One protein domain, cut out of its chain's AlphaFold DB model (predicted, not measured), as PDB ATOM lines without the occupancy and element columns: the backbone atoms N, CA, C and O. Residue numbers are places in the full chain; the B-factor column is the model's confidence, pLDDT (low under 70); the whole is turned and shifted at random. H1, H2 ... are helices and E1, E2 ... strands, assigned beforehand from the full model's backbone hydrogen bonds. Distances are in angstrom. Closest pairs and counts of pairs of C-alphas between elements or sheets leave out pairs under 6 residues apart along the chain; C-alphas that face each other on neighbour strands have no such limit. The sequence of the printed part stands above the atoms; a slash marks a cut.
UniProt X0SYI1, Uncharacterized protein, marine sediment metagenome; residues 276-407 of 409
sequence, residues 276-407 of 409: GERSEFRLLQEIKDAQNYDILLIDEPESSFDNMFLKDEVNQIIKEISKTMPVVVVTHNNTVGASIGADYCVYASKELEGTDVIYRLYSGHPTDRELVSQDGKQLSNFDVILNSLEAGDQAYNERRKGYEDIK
ATOM      1  N   GLY A 276     -40.543  22.800   4.957       80.88
ATOM      2  CA  GLY A 276     -41.179  22.409   6.222       80.88
ATOM      3  C   GLY A 276     -41.628  20.947   6.206       80.88
ATOM      4  O   GLY A 276     -41.172  20.154   7.025       80.88
ATOM      5  N   GLU A 277     -42.397  20.557   5.188       83.69
ATOM      6  CA  GLU A 277     -42.890  19.181   5.002       83.69
ATOM      7  C   GLU A 277     -41.755  18.145   4.844       83.69
ATOM      8  O   GLU A 277     -41.905  16.974   5.184       83.69
ATOM      9  N   ARG A 278     -40.575  18.546   4.350       85.31
ATOM     10  CA  ARG A 278     -39.388  17.669   4.326       85.31
ATOM     11  C   ARG A 278     -38.836  17.396   5.711       85.31
ATOM     12  O   ARG A 278     -38.411  16.272   5.981       85.31
ATOM     13  N   SER A 279     -38.831  18.412   6.569       82.38
ATOM     14  CA  SER A 279     -38.436  18.263   7.970       82.38
ATOM     15  C   SER A 279     -39.431  17.363   8.704       82.38
ATOM     16  O   SER A 279     -39.012  16.481   9.453       82.38
ATOM     17  N   GLU A 280     -40.724  17.511   8.400       85.44
ATOM     18  CA  GLU A 280     -41.805  16.658   8.913       85.44
ATOM     19  C   GLU A 280     -41.592  15.204   8.495       85.44
ATOM     20  O   GLU A 280     -41.479  14.319   9.342       85.44
ATOM     21  N   PHE A 281     -41.428  14.951   7.194       85.75
ATOM     22  CA  PHE A 281     -41.169  13.610   6.678       85.75
ATOM     23  C   PHE A 281     -39.909  12.983   7.292       85.75
ATOM     24  O   PHE A 281     -39.917  11.801   7.640       85.75
ATOM     25  N   ARG A 282     -38.829  13.761   7.450       83.44
ATOM     26  CA  ARG A 282     -37.586  13.281   8.072       83.44
ATOM     27  C   ARG A 282     -37.833  12.834   9.512       83.44
ATOM     28  O   ARG A 282     -37.386  11.749   9.870       83.44
ATOM     29  N   LEU A 283     -38.578  13.610  10.303       83.44
ATOM     30  CA  LEU A 283     -38.939  13.234  11.672       83.44
ATOM     31  C   LEU A 283     -39.744  11.927  11.698       83.44
ATOM     32  O   LEU A 283     -39.387  11.000  12.424       83.44
ATOM     33  N   LEU A 284     -40.787  11.817  10.868       84.75
ATOM     34  CA  LEU A 284     -41.610  10.604  10.780       84.75
ATOM     35  C   LEU A 284     -40.774   9.382  10.389       84.75
ATOM     36  O   LEU A 284     -40.978   8.284  10.913       84.75
ATOM     37  N   GLN A 285     -39.821   9.569   9.478       83.44
ATOM     38  CA  GLN A 285     -38.941   8.503   9.038       83.44
ATOM     39  C   GLN A 285     -37.960   8.074  10.136       83.44
ATOM     40  O   GLN A 285     -37.817   6.876  10.356       83.44
ATOM     41  N   GLU A 286     -37.319   9.009  10.841       83.81
ATOM     42  CA  GLU A 286     -36.418   8.688  11.958       83.81
ATOM     43  C   GLU A 286     -37.161   7.966  13.088       83.81
ATOM     44  O   GLU A 286     -36.680   6.961  13.607       83.81
ATOM     45  N   ILE A 287     -38.381   8.406  13.413       83.06
ATOM     46  CA  ILE A 287     -39.223   7.739  14.410       83.06
ATOM     47  C   ILE A 287     -39.599   6.317  13.952       83.06
ATOM     48  O   ILE A 287     -39.555   5.380  14.749       83.06
ATOM     49  N   LYS A 288     -39.930   6.110  12.671       80.94
ATOM     50  CA  LYS A 288     -40.209   4.769  12.124       80.94
ATOM     51  C   LYS A 288     -38.962   3.879  12.142       80.94
ATOM     52  O   LYS A 288     -39.040   2.723  12.552       80.94
ATOM     53  N   ASP A 289     -37.813   4.416  11.739       81.50
ATOM     54  CA  ASP A 289     -36.532   3.705  11.734       81.50
ATOM     55  C   ASP A 289     -36.091   3.336  13.166       81.50
ATOM     56  O   ASP A 289     -35.442   2.300  13.360       81.50
ATOM     57  N   ALA A 290     -36.507   4.115  14.173       83.94
ATOM     58  CA  ALA A 290     -36.229   3.861  15.583       83.94
ATOM     59  C   ALA A 290     -36.797   2.531  16.104       83.94
ATOM     60  O   ALA A 290     -36.278   1.997  17.080       83.94
ATOM     61  N   GLN A 291     -37.800   1.944  15.439       81.12
ATOM     62  CA  GLN A 291     -38.325   0.613  15.787       81.12
ATOM     63  C   GLN A 291     -37.269  -0.504  15.710       81.12
ATOM     64  O   GLN A 291     -37.494  -1.593  16.230       81.12
ATOM     65  N   ASN A 292     -36.127  -0.250  15.063       84.75
ATOM     66  CA  ASN A 292     -35.004  -1.187  14.995       84.75
ATOM     67  C   ASN A 292     -34.050  -1.101  16.203       84.75
ATOM     68  O   ASN A 292     -33.031  -1.792  16.212       84.75
ATOM     69  N   TYR A 293     -34.344  -0.248  17.187       89.38
ATOM     70  CA  TYR A 293     -33.547  -0.056  18.398       89.38
ATOM     71  C   TYR A 293     -34.328  -0.480  19.649       89.38
ATOM     72  O   TYR A 293     -35.503  -0.826  19.576       89.38
ATOM     73  N   ASP A 294     -33.656  -0.467  20.802       91.56
ATOM     74  CA  ASP A 294     -34.248  -0.889  22.078       91.56
ATOM     75  C   ASP A 294     -35.001   0.233  22.809       91.56
ATOM     76  O   ASP A 294     -35.862  -0.050  23.640       91.56
ATOM     77  N   ILE A 295     -34.640   1.501  22.570       92.31
ATOM     78  CA  ILE A 295     -35.221   2.687  23.219       92.31
ATOM     79  C   ILE A 295     -35.230   3.850  22.220       92.31
ATOM     80  O   ILE A 295     -34.237   4.073  21.526       92.31
ATOM     81  N   LEU A 296     -36.311   4.633  22.207       92.19
ATOM     82  CA  LEU A 296     -36.408   5.892  21.462       92.19
ATOM     83  C   LEU A 296     -36.373   7.088  22.422       92.19
ATOM     84  O   LEU A 296     -37.214   7.206  23.314       92.19
ATOM     85  N   LEU A 297     -35.402   7.979  22.224       92.31
ATOM     86  CA  LEU A 297     -35.278   9.249  22.938       92.31
ATOM     87  C   LEU A 297     -35.582  10.387  21.965       92.31
ATOM     88  O   LEU A 297     -34.949  10.476  20.915       92.31
ATOM     89  N   ILE A 298     -36.541  11.238  22.312       89.19
ATOM     90  CA  ILE A 298     -36.959  12.379  21.497       89.19
ATOM     91  C   ILE A 298     -36.754  13.645  22.321       89.19
ATOM     92  O   ILE A 298     -37.318  13.768  23.408       89.19
ATOM     93  N   ASP A 299     -35.950  14.564  21.800       89.81
ATOM     94  CA  ASP A 299     -35.653  15.849  22.431       89.81
ATOM     95  C   ASP A 299     -36.310  16.975  21.628       89.81
ATOM     96  O   ASP A 299     -36.013  17.136  20.445       89.81
ATOM     97  N   GLU A 300     -37.253  17.676  22.256       87.56
ATOM     98  CA  GLU A 300     -38.025  18.810  21.728       87.56
ATOM     99  C   GLU A 300     -38.514  18.630  20.276       87.56
ATOM    100  O   GLU A 300     -38.139  19.398  19.381       87.56
ATOM    101  N   PRO A 301     -39.388  17.635  20.007       82.31
ATOM    102  CA  PRO A 301     -39.866  17.367  18.653       82.31
ATOM    103  C   PRO A 301     -40.691  18.509  18.059       82.31
ATOM    104  O   PRO A 301     -41.017  18.438  16.885       82.31
ATOM    105  N   GLU A 302     -41.065  19.530  18.833       81.81
ATOM    106  CA  GLU A 302     -41.857  20.682  18.402       81.81
ATOM    107  C   GLU A 302     -41.109  21.701  17.530       81.81
ATOM    108  O   GLU A 302     -41.747  22.567  16.923       81.81
ATOM    109  N   SER A 303     -39.773  21.658  17.471       69.06
ATOM    110  CA  SER A 303     -39.010  22.729  16.829       69.06
ATOM    111  C   SER A 303     -39.314  22.803  15.323       69.06
ATOM    112  O   SER A 303     -38.890  21.944  14.554       69.06
ATOM    113  N   SER A 304     -39.997  23.870  14.897       70.50
ATOM    114  CA  SER A 304     -40.401  24.162  13.504       70.50
ATOM    115  C   SER A 304     -41.656  23.451  12.968       70.50
ATOM    116  O   SER A 304     -41.902  23.544  11.766       70.50
ATOM    117  N   PHE A 305     -42.474  22.819  13.819       82.62
ATOM    118  CA  PHE A 305     -43.718  22.151  13.395       82.62
ATOM    119  C   PHE A 305     -44.974  22.799  13.974       82.62
ATOM    120  O   PHE A 305     -44.947  23.390  15.055       82.62
ATOM    121  N   ASP A 306     -46.095  22.678  13.262       84.00
ATOM    122  CA  ASP A 306     -47.380  23.162  13.758       84.00
ATOM    123  C   ASP A 306     -48.053  22.171  14.729       84.00
ATOM    124  O   ASP A 306     -47.781  20.969  14.760       84.00
ATOM    125  N   ASN A 307     -48.966  22.693  15.552       84.25
ATOM    126  CA  ASN A 307     -49.649  21.895  16.570       84.25
ATOM    127  C   ASN A 307     -50.624  20.856  15.981       84.25
ATOM    128  O   ASN A 307     -50.961  19.890  16.664       84.25
ATOM    129  N   MET A 308     -51.111  21.024  14.748       84.44
ATOM    130  CA  MET A 308     -51.988  20.023  14.133       84.44
ATOM    131  C   MET A 308     -51.176  18.791  13.731       84.44
ATOM    132  O   MET A 308     -51.536  17.681  14.118       84.44
ATOM    133  N   PHE A 309     -50.040  18.985  13.061       84.19
ATOM    134  CA  PHE A 309     -49.104  17.927  12.692       84.19
ATOM    135  C   PHE A 309     -48.574  17.174  13.922       84.19
ATOM    136  O   PHE A 309     -48.621  15.941  13.974       84.19
ATOM    137  N   LEU A 310     -48.144  17.906  14.959       85.88
ATOM    138  CA  LEU A 310     -47.652  17.300  16.201       85.88
ATOM    139  C   LEU A 310     -48.711  16.410  16.865       85.88
ATOM    140  O   LEU A 310     -48.413  15.303  17.319       85.88
ATOM    141  N   LYS A 311     -49.962  16.875  16.910       85.38
ATOM    142  CA  LYS A 311     -51.057  16.144  17.550       85.38
ATOM    143  C   LYS A 311     -51.529  14.944  16.736       85.38
ATOM    144  O   LYS A 311     -51.749  13.876  17.306       85.38
ATOM    145  N   ASP A 312     -51.745  15.139  15.441       83.25
ATOM    146  CA  ASP A 312     -52.458  14.171  14.612       83.25
ATOM    147  C   ASP A 312     -51.519  13.149  13.964       83.25
ATOM    148  O   ASP A 312     -51.954  12.030  13.714       83.25
ATOM    149  N   GLU A 313     -50.242  13.476  13.741       84.25
ATOM    150  CA  GLU A 313     -49.276  12.555  13.126       84.25
ATOM    151  C   GLU A 313     -48.211  12.090  14.126       84.25
ATOM    152  O   GLU A 313     -48.111  10.895  14.421       84.25
ATOM    153  N   VAL A 314     -47.451  13.023  14.711       86.38
ATOM    154  CA  VAL A 314     -46.290  12.690  15.558       86.38
ATOM    155  C   VAL A 314     -46.712  11.956  16.833       86.38
ATOM    156  O   VAL A 314     -46.215  10.861  17.106       86.38
ATOM    157  N   ASN A 315     -47.672  12.499  17.589       88.31
ATOM    158  CA  ASN A 315     -48.150  11.875  18.826       88.31
ATOM    159  C   ASN A 315     -48.759  10.486  18.580       88.31
ATOM    160  O   ASN A 315     -48.568   9.586  19.401       88.31
ATOM    161  N   GLN A 316     -49.468  10.288  17.460       86.94
ATOM    162  CA  GLN A 316     -50.037   8.980  17.124       86.94
ATOM    163  C   GLN A 316     -48.936   7.940  16.925       86.94
ATOM    164  O   GLN A 316     -48.989   6.870  17.530       86.94
ATOM    165  N   ILE A 317     -47.907   8.275  16.146       86.31
ATOM    166  CA  ILE A 317     -46.804   7.356  15.851       86.31
ATOM    167  C   ILE A 317     -45.981   7.066  17.103       86.31
ATOM    168  O   ILE A 317     -45.681   5.904  17.380       86.31
ATOM    169  N   ILE A 318     -45.655   8.093  17.895       89.44
ATOM    170  CA  ILE A 318     -44.942   7.901  19.163       89.44
ATOM    171  C   ILE A 318     -45.740   6.962  20.071       89.44
ATOM    172  O   ILE A 318     -45.176   6.014  20.626       89.44
ATOM    173  N   LYS A 319     -47.058   7.169  20.195       89.44
ATOM    174  CA  LYS A 319     -47.891   6.310  21.039       89.44
ATOM    175  C   LYS A 319     -48.014   4.896  20.475       89.44
ATOM    176  O   LYS A 319     -48.047   3.943  21.253       89.44
ATOM    177  N   GLU A 320     -48.040   4.711  19.160       87.94
ATOM    178  CA  GLU A 320     -47.990   3.378  18.555       87.94
ATOM    179  C   GLU A 320     -46.679   2.652  18.861       87.94
ATOM    180  O   GLU A 320     -46.719   1.507  19.308       87.94
ATOM    181  N   ILE A 321     -45.539   3.325  18.710       88.38
ATOM    182  CA  ILE A 321     -44.215   2.758  19.003       88.38
ATOM    183  C   ILE A 321     -44.057   2.449  20.494       88.38
ATOM    184  O   ILE A 321     -43.487   1.414  20.843       88.38
ATOM    185  N   SER A 322     -44.632   3.279  21.371       90.88
ATOM    186  CA  SER A 322     -44.601   3.065  22.825       90.88
ATOM    187  C   SER A 322     -45.210   1.725  23.268       90.88
ATOM    188  O   SER A 322     -44.890   1.219  24.341       90.88
ATOM    189  N   LYS A 323     -46.058   1.106  22.430       90.38
ATOM    190  CA  LYS A 323     -46.642  -0.219  22.698       90.38
ATOM    191  C   LYS A 323     -45.625  -1.351  22.574       90.38
ATOM    192  O   LYS A 323     -45.851  -2.424  23.128       90.38
ATOM    193  N   THR A 324     -44.553  -1.145  21.813       90.12
ATOM    194  CA  THR A 324     -43.547  -2.170  21.506       90.12
ATOM    195  C   THR A 324     -42.166  -1.846  22.062       90.12
ATOM    196  O   THR A 324     -41.371  -2.761  22.245       90.12
ATOM    197  N   MET A 325     -41.875  -0.571  22.334       91.38
ATOM    198  CA  MET A 325     -40.566  -0.092  22.774       91.38
ATOM    199  C   MET A 325     -40.723   1.054  23.791       91.38
ATOM    200  O   MET A 325     -41.625   1.873  23.624       91.38
ATOM    201  N   PRO A 326     -39.853   1.179  24.811       93.69
ATOM    202  CA  PRO A 326     -39.807   2.363  25.666       93.69
ATOM    203  C   PRO A 326     -39.505   3.642  24.870       93.69
ATOM    204  O   PRO A 326     -38.511   3.711  24.144       93.69
ATOM    205  N   VAL A 327     -40.338   4.670  25.049       93.56
ATOM    206  CA  VAL A 327     -40.143   5.992  24.438       93.56
ATOM    207  C   VAL A 327     -40.061   7.055  25.528       93.56
ATOM    208  O   VAL A 327     -40.929   7.117  26.398       93.56
ATOM    209  N   VAL A 328     -39.033   7.900  25.472       93.88
ATOM    210  CA  VAL A 328     -38.873   9.065  26.353       93.88
ATOM    211  C   VAL A 328     -38.931  10.320  25.498       93.88
ATOM    212  O   VAL A 328     -38.147  10.465  24.563       93.88
ATOM    213  N   VAL A 329     -39.854  11.221  25.828       92.19
ATOM    214  CA  VAL A 329     -40.027  12.501  25.136       92.19
ATOM    215  C   VAL A 329     -39.730  13.631  26.110       92.19
ATOM    216  O   VAL A 329     -40.334  13.702  27.180       92.19
ATOM    217  N   VAL A 330     -38.805  14.506  25.732       91.88
ATOM    218  CA  VAL A 330     -38.516  15.769  26.412       91.88
ATOM    219  C   VAL A 330     -39.162  16.875  25.592       91.88
ATOM    220  O   VAL A 330     -38.943  16.956  24.389       91.88
ATOM    221  N   THR A 331     -40.021  17.684  26.207       90.38
ATOM    222  CA  THR A 331     -40.758  18.739  25.502       90.38
ATOM    223  C   THR A 331     -41.229  19.800  26.486       90.38
ATOM    224  O   THR A 331     -41.499  19.503  27.655       90.38
ATOM    225  N   HIS A 332     -41.353  21.029  26.000       87.88
ATOM    226  CA  HIS A 332     -42.028  22.122  26.696       87.88
ATOM    227  C   HIS A 332     -43.329  22.531  25.982       87.88
ATOM    228  O   HIS A 332     -44.074  23.382  26.469       87.88
ATOM    229  N   ASN A 333     -43.633  21.922  24.831       87.62
ATOM    230  CA  ASN A 333     -44.836  22.182  24.056       87.62
ATOM    231  C   ASN A 333     -46.055  21.454  24.646       87.62
ATOM    232  O   ASN A 333     -46.041  20.243  24.870       87.62
ATOM    233  N   ASN A 334     -47.156  22.179  24.847       86.06
ATOM    234  CA  ASN A 334     -48.385  21.620  25.411       86.06
ATOM    235  C   ASN A 334     -49.065  20.571  24.519       86.06
ATOM    236  O   ASN A 334     -49.642  19.606  25.018       86.06
ATOM    237  N   THR A 335     -48.981  20.717  23.202       85.50
ATOM    238  CA  THR A 335     -49.564  19.791  22.231       85.50
ATOM    239  C   THR A 335     -48.884  18.433  22.306       85.50
ATOM    240  O   THR A 335     -49.556  17.404  22.272       85.50
ATOM    241  N   VAL A 336     -47.565  18.411  22.478       86.00
ATOM    242  CA  VAL A 336     -46.825  17.165  22.691       86.00
ATOM    243  C   VAL A 336     -47.022  16.711  24.139       86.00
ATOM    244  O   VAL A 336     -47.679  15.703  24.385       86.00
ATOM    245  N   GLY A 337     -46.562  17.495  25.115       84.38
ATOM    246  CA  GLY A 337     -46.508  17.097  26.523       84.38
ATOM    247  C   GLY A 337     -47.859  16.743  27.151       84.38
ATOM    248  O   GLY A 337     -47.953  15.751  27.870       84.38
ATOM    249  N   ALA A 338     -48.923  17.503  26.866       82.75
ATOM    250  CA  ALA A 338     -50.238  17.254  27.463       82.75
ATOM    251  C   ALA A 338     -51.088  16.274  26.643       82.75
ATOM    252  O   ALA A 338     -51.873  15.521  27.221       82.75
ATOM    253  N   SER A 339     -50.961  16.270  25.309       84.88
ATOM    254  CA  SER A 339     -51.881  15.505  24.447       84.88
ATOM    255  C   SER A 339     -51.354  14.136  24.016       84.88
ATOM    256  O   SER A 339     -52.145  13.327  23.536       84.88
ATOM    257  N   ILE A 340     -50.062  13.838  24.199       86.62
ATOM    258  CA  ILE A 340     -49.483  12.536  23.823       86.62
ATOM    259  C   ILE A 340     -50.011  11.372  24.673       86.62
ATOM    260  O   ILE A 340     -49.953  10.216  24.258       86.62
ATOM    261  N   GLY A 341     -50.543  11.668  25.865       86.94
ATOM    262  CA  GLY A 341     -51.030  10.655  26.800       86.94
ATOM    263  C   GLY A 341     -49.894   9.786  27.337       86.94
ATOM    264  O   GLY A 341     -49.899   8.567  27.149       86.94
ATOM    265  N   ALA A 342     -48.900  10.415  27.968       90.50
ATOM    266  CA  ALA A 342     -47.770   9.720  28.578       90.50
ATOM    267  C   ALA A 342     -48.232   8.733  29.667       90.50
ATOM    268  O   ALA A 342     -49.212   8.974  30.368       90.50
ATOM    269  N   ASP A 343     -47.513   7.624  29.826       92.44
ATOM    270  CA  ASP A 343     -47.806   6.632  30.873       92.44
ATOM    271  C   ASP A 343     -47.121   6.993  32.209       92.44
ATOM    272  O   ASP A 343     -47.560   6.584  33.289       92.44
ATOM    273  N   TYR A 344     -46.059   7.802  32.137       93.00
ATOM    274  CA  TYR A 344     -45.257   8.267  33.266       93.00
ATOM    275  C   TYR A 344     -44.690   9.664  32.978       93.00
ATOM    276  O   TYR A 344     -44.366   9.973  31.832       93.00
ATOM    277  N   CYS A 345     -44.569  10.507  34.003       92.25
ATOM    278  CA  CYS A 345     -44.045  11.867  33.893       92.25
ATOM    279  C   CYS A 345     -42.810  12.043  34.784       92.25
ATOM    280  O   CYS A 345     -42.759  11.532  35.906       92.25
ATOM    281  N   VAL A 346     -41.826  12.790  34.281       93.25
ATOM    282  CA  VAL A 346     -40.648  13.226  35.034       93.25
ATOM    283  C   VAL A 346     -40.517  14.736  34.883       93.25
ATOM    284  O   VAL A 346     -40.437  15.249  33.771       93.25
ATOM    285  N   TYR A 347     -40.472  15.441  36.007       92.12
ATOM    286  CA  TYR A 347     -40.310  16.884  36.081       92.12
ATOM    287  C   TYR A 347     -38.967  17.234  36.721       92.12
ATOM    288  O   TYR A 347     -38.671  16.814  37.842       92.12
ATOM    289  N   ALA A 348     -38.158  18.017  36.010       91.62
ATOM    290  CA  ALA A 348     -36.897  18.540  36.514       91.62
ATOM    291  C   ALA A 348     -37.093  19.951  37.078       91.62
ATOM    292  O   ALA A 348     -37.498  20.866  36.366       91.62
ATOM    293  N   SER A 349     -36.766  20.125  38.358       89.62
ATOM    294  CA  SER A 349     -36.881  21.392  39.078       89.62
ATOM    295  C   SER A 349     -35.518  21.885  39.547       89.62
ATOM    296  O   SER A 349     -34.678  21.104  40.006       89.62
ATOM    297  N   LYS A 350     -35.318  23.201  39.477       90.94
ATOM    298  CA  LYS A 350     -34.190  23.903  40.091       90.94
ATOM    299  C   LYS A 350     -34.710  24.684  41.293       90.94
ATOM    300  O   LYS A 350     -35.410  25.680  41.131       90.94
ATOM    301  N   GLU A 351     -34.326  24.258  42.486       87.75
ATOM    302  CA  GLU A 351     -34.763  24.844  43.752       87.75
ATOM    303  C   GLU A 351     -33.603  25.553  44.455       87.75
ATOM    304  O   GLU A 351     -32.438  25.180  44.308       87.75
ATOM    305  N   LEU A 352     -33.923  26.592  45.227       86.12
ATOM    306  CA  LEU A 352     -32.972  27.292  46.088       86.12
ATOM    307  C   LEU A 352     -33.248  26.898  47.539       86.12
ATOM    308  O   LEU A 352     -34.300  27.238  48.078       86.12
ATOM    309  N   GLU A 353     -32.304  26.206  48.175       85.00
ATOM    310  CA  GLU A 353     -32.346  25.930  49.613       85.00
ATOM    311  C   GLU A 353     -31.225  26.707  50.307       85.00
ATOM    312  O   GLU A 353     -30.052  26.342  50.264       85.00
ATOM    313  N   GLY A 354     -31.586  27.834  50.927       83.19
ATOM    314  CA  GLY A 354     -30.610  28.752  51.513       83.19
ATOM    315  C   GLY A 354     -29.784  29.457  50.434       83.19
ATOM    316  O   GLY A 354     -30.329  30.240  49.656       83.19
ATOM    317  N   THR A 355     -28.472  29.208  50.410       82.25
ATOM    318  CA  THR A 355     -27.540  29.731  49.391       82.25
ATOM    319  C   THR A 355     -27.246  28.742  48.267       82.25
ATOM    320  O   THR A 355     -26.623  29.133  47.280       82.25
ATOM    321  N   ASP A 356     -27.685  27.489  48.399       86.19
ATOM    322  CA  ASP A 356     -27.327  26.419  47.475       86.19
ATOM    323  C   ASP A 356     -28.451  26.149  46.471       86.19
ATOM    324  O   ASP A 356     -29.644  26.150  46.788       86.19
ATOM    325  N   VAL A 357     -28.048  25.919  45.224       88.25
ATOM    326  CA  VAL A 357     -28.931  25.495  44.138       88.25
ATOM    327  C   VAL A 357     -28.996  23.973  44.148       88.25
ATOM    328  O   VAL A 357     -27.968  23.314  43.986       88.25
ATOM    329  N   ILE A 358     -30.196  23.417  44.272       89.44
ATOM    330  CA  ILE A 358     -30.430  21.973  44.264       89.44
ATOM    331  C   ILE A 358     -31.325  21.626  43.081       89.44
ATOM    332  O   ILE A 358     -32.375  22.230  42.871       89.44
ATOM    333  N   TYR A 359     -30.902  20.633  42.306       91.00
ATOM    334  CA  TYR A 359     -31.676  20.093  41.197       91.00
ATOM    335  C   TYR A 359     -32.409  18.841  41.666       91.00
ATOM    336  O   TYR A 359     -31.776  17.904  42.160       91.00
ATOM    337  N   ARG A 360     -33.734  18.826  41.527       92.12
ATOM    338  CA  ARG A 360     -34.588  17.700  41.920       92.12
ATOM    339  C   ARG A 360     -35.350  17.163  40.720       92.12
ATOM    340  O   ARG A 360     -35.819  17.925  39.879       92.12
ATOM    341  N   LEU A 361     -35.482  15.842  40.674       93.00
ATOM    342  CA  LEU A 361     -36.353  15.140  39.740       93.00
ATOM    343  C   LEU A 361     -37.558  14.623  40.512       93.00
ATOM    344  O   LEU A 361     -37.397  13.858  41.465       93.00
ATOM    345  N   TYR A 362     -38.739  15.046  40.091       93.81
ATOM    346  CA  TYR A 362     -40.020  14.563  40.584       93.81
ATOM    347  C   TYR A 362     -40.617  13.636  39.538       93.81
ATOM    348  O   TYR A 362     -40.524  13.917  38.345       93.81
ATOM    349  N   SER A 363     -41.215  12.526  39.955       93.31
ATOM    350  CA  SER A 363     -41.814  11.585  39.010       93.31
ATOM    351  C   SER A 363     -43.082  10.939  39.551       93.31
ATOM    352  O   SER A 363     -43.286  10.898  40.765       93.31
ATOM    353  N   GLY A 364     -43.932  10.467  38.644       92.81
ATOM    354  CA  GLY A 364     -45.209   9.832  38.963       92.81
ATOM    355  C   GLY A 364     -46.049   9.588  37.712       92.81
ATOM    356  O   GLY A 364     -45.637   9.920  36.596       92.81
ATOM    357  N   HIS A 365     -47.237   9.013  37.884       92.06
ATOM    358  CA  HIS A 365     -48.184   8.891  36.781       92.06
ATOM    359  C   HIS A 365     -48.850  10.245  36.502       92.06
ATOM    360  O   HIS A 365     -49.160  10.978  37.441       92.06
ATOM    361  N   PRO A 366     -49.171  10.582  35.238       88.00
ATOM    362  CA  PRO A 366     -49.845  11.847  34.927       88.00
ATOM    363  C   PRO A 366     -51.215  12.022  35.598       88.00
ATOM    364  O   PRO A 366     -51.697  13.145  35.711       88.00
ATOM    365  N   THR A 367     -51.845  10.936  36.056       87.69
ATOM    366  CA  THR A 367     -53.111  10.966  36.805       87.69
ATOM    367  C   THR A 367     -52.941  11.135  38.317       87.69
ATOM    368  O   THR A 367     -53.943  11.286  39.019       87.69
ATOM    369  N   ASP A 368     -51.713  11.086  38.834       91.69
ATOM    370  CA  ASP A 368     -51.451  11.258  40.261       91.69
ATOM    371  C   ASP A 368     -51.674  12.715  40.675       91.69
ATOM    372  O   ASP A 368     -51.490  13.649  39.894       91.69
ATOM    373  N   ARG A 369     -52.083  12.929  41.929       91.56
ATOM    374  CA  ARG A 369     -52.240  14.289  42.473       91.56
ATOM    375  C   ARG A 369     -50.899  14.944  42.778       91.56
ATOM    376  O   ARG A 369     -50.791  16.166  42.721       91.56
ATOM    377  N   GLU A 370     -49.900  14.133  43.105       94.06
ATOM    378  CA  GLU A 370     -48.595  14.577  43.573       94.06
ATOM    379  C   GLU A 370     -47.487  13.790  42.871       94.06
ATOM    380  O   GLU A 370     -47.616  12.584  42.666       94.06
ATOM    381  N   LEU A 371     -46.398  14.473  42.526       92.75
ATOM    382  CA  LEU A 371     -45.163  13.868  42.034       92.75
ATOM    383  C   LEU A 371     -44.155  13.786  43.181       92.75
ATOM    384  O   LEU A 371     -44.043  14.725  43.972       92.75
ATOM    385  N   VAL A 372     -43.403  12.688  43.256       93.56
ATOM    386  CA  VAL A 372     -42.478  12.412  44.368       93.56
ATOM    387  C   VAL A 372     -41.034  12.438  43.874       93.56
ATOM    388  O   VAL A 372     -40.724  11.899  42.808       93.56
ATOM    389  N   SER A 373     -40.143  13.061  44.642       92.44
ATOM    390  CA  SER A 373     -38.699  13.059  44.396       92.44
ATOM    391  C   SER A 373     -37.973  11.934  45.141       92.44
ATOM    392  O   SER A 373     -38.502  11.314  46.063       92.44
ATOM    393  N   GLN A 374     -36.708  11.690  44.785       88.12
ATOM    394  CA  GLN A 374     -35.878  10.670  45.444       88.12
ATOM    395  C   GLN A 374     -35.634  10.935  46.941       88.12
ATOM    396  O   GLN A 374     -35.446   9.991  47.703       88.12
ATOM    397  N   ASP A 375     -35.649  12.201  47.373       86.62
ATOM    398  CA  ASP A 375     -35.521  12.616  48.778       86.62
ATOM    399  C   ASP A 375     -36.871  12.665  49.523       86.62
ATOM    400  O   ASP A 375     -36.925  13.076  50.681       86.62
ATOM    401  N   GLY A 376     -37.957  12.212  48.884       87.50
ATOM    402  CA  GLY A 376     -39.284  12.083  49.489       87.50
ATOM    403  C   GLY A 376     -40.108  13.369  49.517       87.50
ATOM    404  O   GLY A 376     -41.171  13.388  50.138       87.50
ATOM    405  N   LYS A 377     -39.657  14.444  48.857       88.06
ATOM    406  CA  LYS A 377     -40.470  15.652  48.683       88.06
ATOM    407  C   LYS A 377     -41.587  15.413  47.677       88.06
ATOM    408  O   LYS A 377     -41.456  14.621  46.746       88.06
ATOM    409  N   GLN A 378     -42.679  16.142  47.866       90.81
ATOM    410  CA  GLN A 378     -43.879  16.058  47.043       90.81
ATOM    411  C   GLN A 378     -44.188  17.416  46.419       90.81
ATOM    412  O   GLN A 378     -44.044  18.452  47.072       90.81
ATOM    413  N   LEU A 379     -44.629  17.401  45.164       90.88
ATOM    414  CA  LEU A 379     -45.144  18.568  44.452       90.88
ATOM    415  C   LEU A 379     -46.514  18.262  43.860       90.88
ATOM    416  O   LEU A 379     -46.755  17.158  43.384       90.88
ATOM    417  N   SER A 380     -47.389  19.267  43.841       92.31
ATOM    418  CA  SER A 380     -48.688  19.204  43.170       92.31
ATOM    419  C   SER A 380     -48.498  18.989  41.668       92.31
ATOM    420  O   SER A 380     -47.940  19.840  40.975       92.31
ATOM    421  N   ASN A 381     -48.975  17.852  41.155       89.75
ATOM    422  CA  ASN A 381     -48.879  17.527  39.731       89.75
ATOM    423  C   ASN A 381     -49.686  18.526  38.880       89.75
ATOM    424  O   ASN A 381     -49.249  18.947  37.812       89.75
ATOM    425  N   PHE A 382     -50.835  18.975  39.399       88.88
ATOM    426  CA  PHE A 382     -51.677  19.984  38.755       88.88
ATOM    427  C   PHE A 382     -50.915  21.293  38.508       88.88
ATOM    428  O   PHE A 382     -50.913  21.805  37.388       88.88
ATOM    429  N   ASP A 383     -50.217  21.793  39.531       88.69
ATOM    430  CA  ASP A 383     -49.457  23.040  39.424       88.69
ATOM    431  C   ASP A 383     -48.253  22.879  38.490       88.69
ATOM    432  O   ASP A 383     -47.948  23.782  37.712       88.69
ATOM    433  N   VAL A 384     -47.580  21.724  38.525       88.50
ATOM    434  CA  VAL A 384     -46.447  21.427  37.635       88.50
ATOM    435  C   VAL A 384     -46.883  21.430  36.169       88.50
ATOM    436  O   VAL A 384     -46.245  22.102  35.357       88.50
ATOM    437  N   ILE A 385     -47.972  20.735  35.827       87.06
ATOM    438  CA  ILE A 385     -48.482  20.660  34.450       87.06
ATOM    439  C   ILE A 385     -48.896  22.049  33.953       87.06
ATOM    440  O   ILE A 385     -48.466  22.467  32.878       87.06
ATOM    441  N   LEU A 386     -49.684  22.792  34.737       88.25
ATOM    442  CA  LEU A 386     -50.149  24.125  34.341       88.25
ATOM    443  C   LEU A 386     -49.001  25.114  34.163       88.25
ATOM    444  O   LEU A 386     -48.980  25.851  33.179       88.25
ATOM    445  N   ASN A 387     -48.041  25.133  35.085       87.44
ATOM    446  CA  ASN A 387     -46.913  26.058  34.996       87.44
ATOM    447  C   ASN A 387     -45.969  25.701  33.845       87.44
ATOM    448  O   ASN A 387     -45.452  26.606  33.194       87.44
ATOM    449  N   SER A 388     -45.764  24.408  33.580       85.62
ATOM    450  CA  SER A 388     -44.814  23.953  32.560       85.62
ATOM    451  C   SER A 388     -45.385  24.023  31.144       85.62
ATOM    452  O   SER A 388     -44.665  24.407  30.231       85.62
ATOM    453  N   LEU A 389     -46.663  23.674  30.951       86.50
ATOM    454  CA  LEU A 389     -47.263  23.555  29.617       86.50
ATOM    455  C   LEU A 389     -48.230  24.698  29.277       86.50
ATOM    456  O   LEU A 389     -48.409  25.023  28.110       86.50
ATOM    457  N   GLU A 390     -48.856  25.336  30.267       86.06
ATOM    458  CA  GLU A 390     -49.938  26.307  30.029       86.06
ATOM    459  C   GLU A 390     -49.640  27.722  30.559       86.06
ATOM    460  O   GLU A 390     -50.530  28.576  30.581       86.06
ATOM    461  N   ALA A 391     -48.384  27.992  30.936       84.38
ATOM    462  CA  ALA A 391     -47.921  29.260  31.509       84.38
ATOM    463  C   ALA A 391     -48.665  29.683  32.798       84.38
ATOM    464  O   ALA A 391     -48.770  30.869  33.115       84.38
ATOM    465  N   GLY A 392     -49.158  28.700  33.554       87.44
ATOM    466  CA  GLY A 392     -49.800  28.871  34.854       87.44
ATOM    467  C   GLY A 392     -51.327  28.954  34.810       87.44
ATOM    468  O   GLY A 392     -51.956  29.152  33.769       87.44
ATOM    469  N   ASP A 393     -51.937  28.808  35.990       87.06
ATOM    470  CA  ASP A 393     -53.395  28.705  36.158       87.06
ATOM    471  C   ASP A 393     -54.155  29.941  35.645       87.06
ATOM    472  O   ASP A 393     -55.182  29.819  34.971       87.06
ATOM    473  N   GLN A 394     -53.632  31.144  35.897       86.44
ATOM    474  CA  GLN A 394     -54.283  32.378  35.460       86.44
ATOM    475  C   GLN A 394     -54.373  32.456  33.926       86.44
ATOM    476  O   GLN A 394     -55.458  32.674  33.386       86.44
ATOM    477  N   ALA A 395     -53.256  32.224  33.228       86.62
ATOM    478  CA  ALA A 395     -53.190  32.289  31.769       86.62
ATOM    479  C   ALA A 395     -54.060  31.210  31.103       86.62
ATOM    480  O   ALA A 395     -54.702  31.464  30.079       86.62
ATOM    481  N   TYR A 396     -54.115  30.011  31.691       88.38
ATOM    482  CA  TYR A 396     -55.011  28.944  31.253       88.38
ATOM    483  C   TYR A 396     -56.489  29.347  31.377       88.38
ATOM    484  O   TYR A 396     -57.249  29.248  30.410       88.38
ATOM    485  N   ASN A 397     -56.901  29.849  32.545       87.88
ATOM    486  CA  ASN A 397     -58.293  30.219  32.807       87.88
ATOM    487  C   ASN A 397     -58.757  31.420  31.968       87.88
ATOM    488  O   ASN A 397     -59.914  31.457  31.540       87.88
ATOM    489  N   GLU A 398     -57.877  32.387  31.700       88.94
ATOM    490  CA  GLU A 398     -58.150  33.506  30.790       88.94
ATOM    491  C   GLU A 398     -58.371  33.023  29.350       88.94
ATOM    492  O   GLU A 398     -59.391  33.362  28.745       88.94
ATOM    493  N   ARG A 399     -57.479  32.167  28.823       87.69
ATOM    494  CA  ARG A 399     -57.641  31.563  27.488       87.69
ATOM    495  C   ARG A 399     -58.923  30.748  27.387       87.69
ATOM    496  O   ARG A 399     -59.666  30.902  26.422       87.69
ATOM    497  N   ARG A 400     -59.220  29.930  28.401       88.88
ATOM    498  CA  ARG A 400     -60.442  29.121  28.453       88.88
ATOM    499  C   ARG A 400     -61.701  29.981  28.343       88.88
ATOM    500  O   ARG A 400     -62.548  29.674  27.510       88.88
ATOM    501  N   LYS A 401     -61.815  31.049  29.142       88.62
ATOM    502  CA  LYS A 401     -62.960  31.975  29.072       88.62
ATOM    503  C   LYS A 401     -63.063  32.627  27.694       88.62
ATOM    504  O   LYS A 401     -64.132  32.612  27.100       88.62
ATOM    505  N   GLY A 402     -61.939  33.103  27.155       87.12
ATOM    506  CA  GLY A 402     -61.899  33.689  25.815       87.12
ATOM    507  C   GLY A 402     -62.368  32.725  24.720       87.12
ATOM    508  O   GLY A 402     -63.101  33.136  23.827       87.12
ATOM    509  N   TYR A 403     -61.998  31.441  24.799       89.31
ATOM    510  CA  TYR A 403     -62.482  30.414  23.871       89.31
ATOM    511  C   TYR A 403     -63.966  30.087  24.066       89.31
ATOM    512  O   TYR A 403     -64.663  29.861  23.081       89.31
ATOM    513  N   GLU A 404     -64.456  30.058  25.307       88.62
ATOM    514  CA  GLU A 404     -65.876  29.840  25.613       88.62
ATOM    515  C   GLU A 404     -66.761  30.973  25.057       88.62
ATOM    516  O   GLU A 404     -67.851  30.689  24.561       88.62
ATOM    517  N   ASP A 405     -66.274  32.218  25.057       87.31
ATOM    518  CA  ASP A 405     -67.008  33.391  24.558       87.31
ATOM    519  C   ASP A 405     -67.175  33.413  23.025       87.31
ATOM    520  O   ASP A 405     -68.158  33.953  22.519       87.31
ATOM    521  N   ILE A 406     -66.232  32.826  22.280       88.56
ATOM    522  CA  ILE A 406     -66.232  32.789  20.800       88.56
ATOM    523  C   ILE A 406     -66.686  31.442  20.223       88.56
ATOM    524  O   ILE A 406     -66.689  31.259  19.006       88.56
ATOM    525  N   LYS A 407     -67.024  30.472  21.079       82.50
ATOM    526  CA  LYS A 407     -67.490  29.156  20.650       82.50
ATOM    527  C   LYS A 407     -68.955  29.252  20.230       82.50
ATOM    528  O   LYS A 407     -69.826  29.463  21.074       82.50
TER     529      LYS A 407
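Overview. This is residues 276 to 407 of the 409 residues of an uncharacterized protein of marine sediment metagenome (UniProt X0SYI1). What shape is this? Two loosely joined lobes: in the first, H1 and H2 lie side by side over the short parallel pair E1 and E2, and in the second, H4 covers part of a curled antiparallel sheet, in order E3 E4 E5 E6. Residues 352 to 357, at the tip of the E3 and E4 hairpin, stick out, as do residues 400 to 407, of which 400 to 406 belong to H5. How is it made up? The printed part has 132 residues with five named helices and six strands, H1 E1 H2 E2 H3 E3 E4 E5 E6 H4 H5, mixed in class. It is only just loose, close to compact, with a radius of gyration of the C-alphas of 17.0 A and spans of 48 by 45 by 27 A.

Arrangement. What forms the first part? H1, residues 276 to 292, with residues 284 to 291 alone, touches H2, residues 307 to 322, closest at the C-alphas of Leu 284 and Val 314, 7.0 A, a shallow tilt of 8 degrees, the same way. E1, residues 296 to 299, H2 and E2, residues 327 to 330, form a strand-helix-strand unit, two parallel neighbours with a helix between, its crossover right-handed; N 298 and O 328 are 2.9 A apart. H3, residues 334 to 337, touches H2, with the C-alphas of Asn 307 and Thr 335 closest at 6.0 A. What follows? E3, residues 345 to 353, near E2, E4, residues 356 to 364, E5, residues 370 to 373, and E6, residues 378 to 380, form a meander, each the antiparallel neighbour of the one before. N 347 and O 362 are 2.8 A apart, N 363 and O 372 3.0 A, N 371 and O 379 2.8 A. Where are the last helices? H4, residues 381 to 389, is on this sheet at a height of 10.3 A. H5, residues 393 to 406, touches H4 only at the corner, with residues 393 to 396 alone; the closest C-alphas, of Leu 386 and Asp 393, are 5.9 A apart. Are the helix backbones complete? In H4 every O i to N i+4 pair is within hydrogen-bond range, against 11 of 13 in H1, 9 of 12 in H2 and 9 of 10 in H5; H3 is too short for such a pair.

Along the chain. Where are the anchors? H1 begins at C-alpha 276 (-41.179, 22.409, 6.222), and H5 ends at C-alpha 406 (-66.232, 32.789, 20.800). How long are the longer elements? From first to last C-alpha H1 measures 25.9 A, E4 25.8 A, E3 24.1 A, H2 20.5 A and H5 20.4 A.

Size, cuts and confidence. How large is it? The C-alphas farthest apart, of Arg 278 and Gly 354, are 49.3 A apart. Is anything cut or uncertain? The printed part has no cut and no long link; residue 303 alone has a pLDDT under 70.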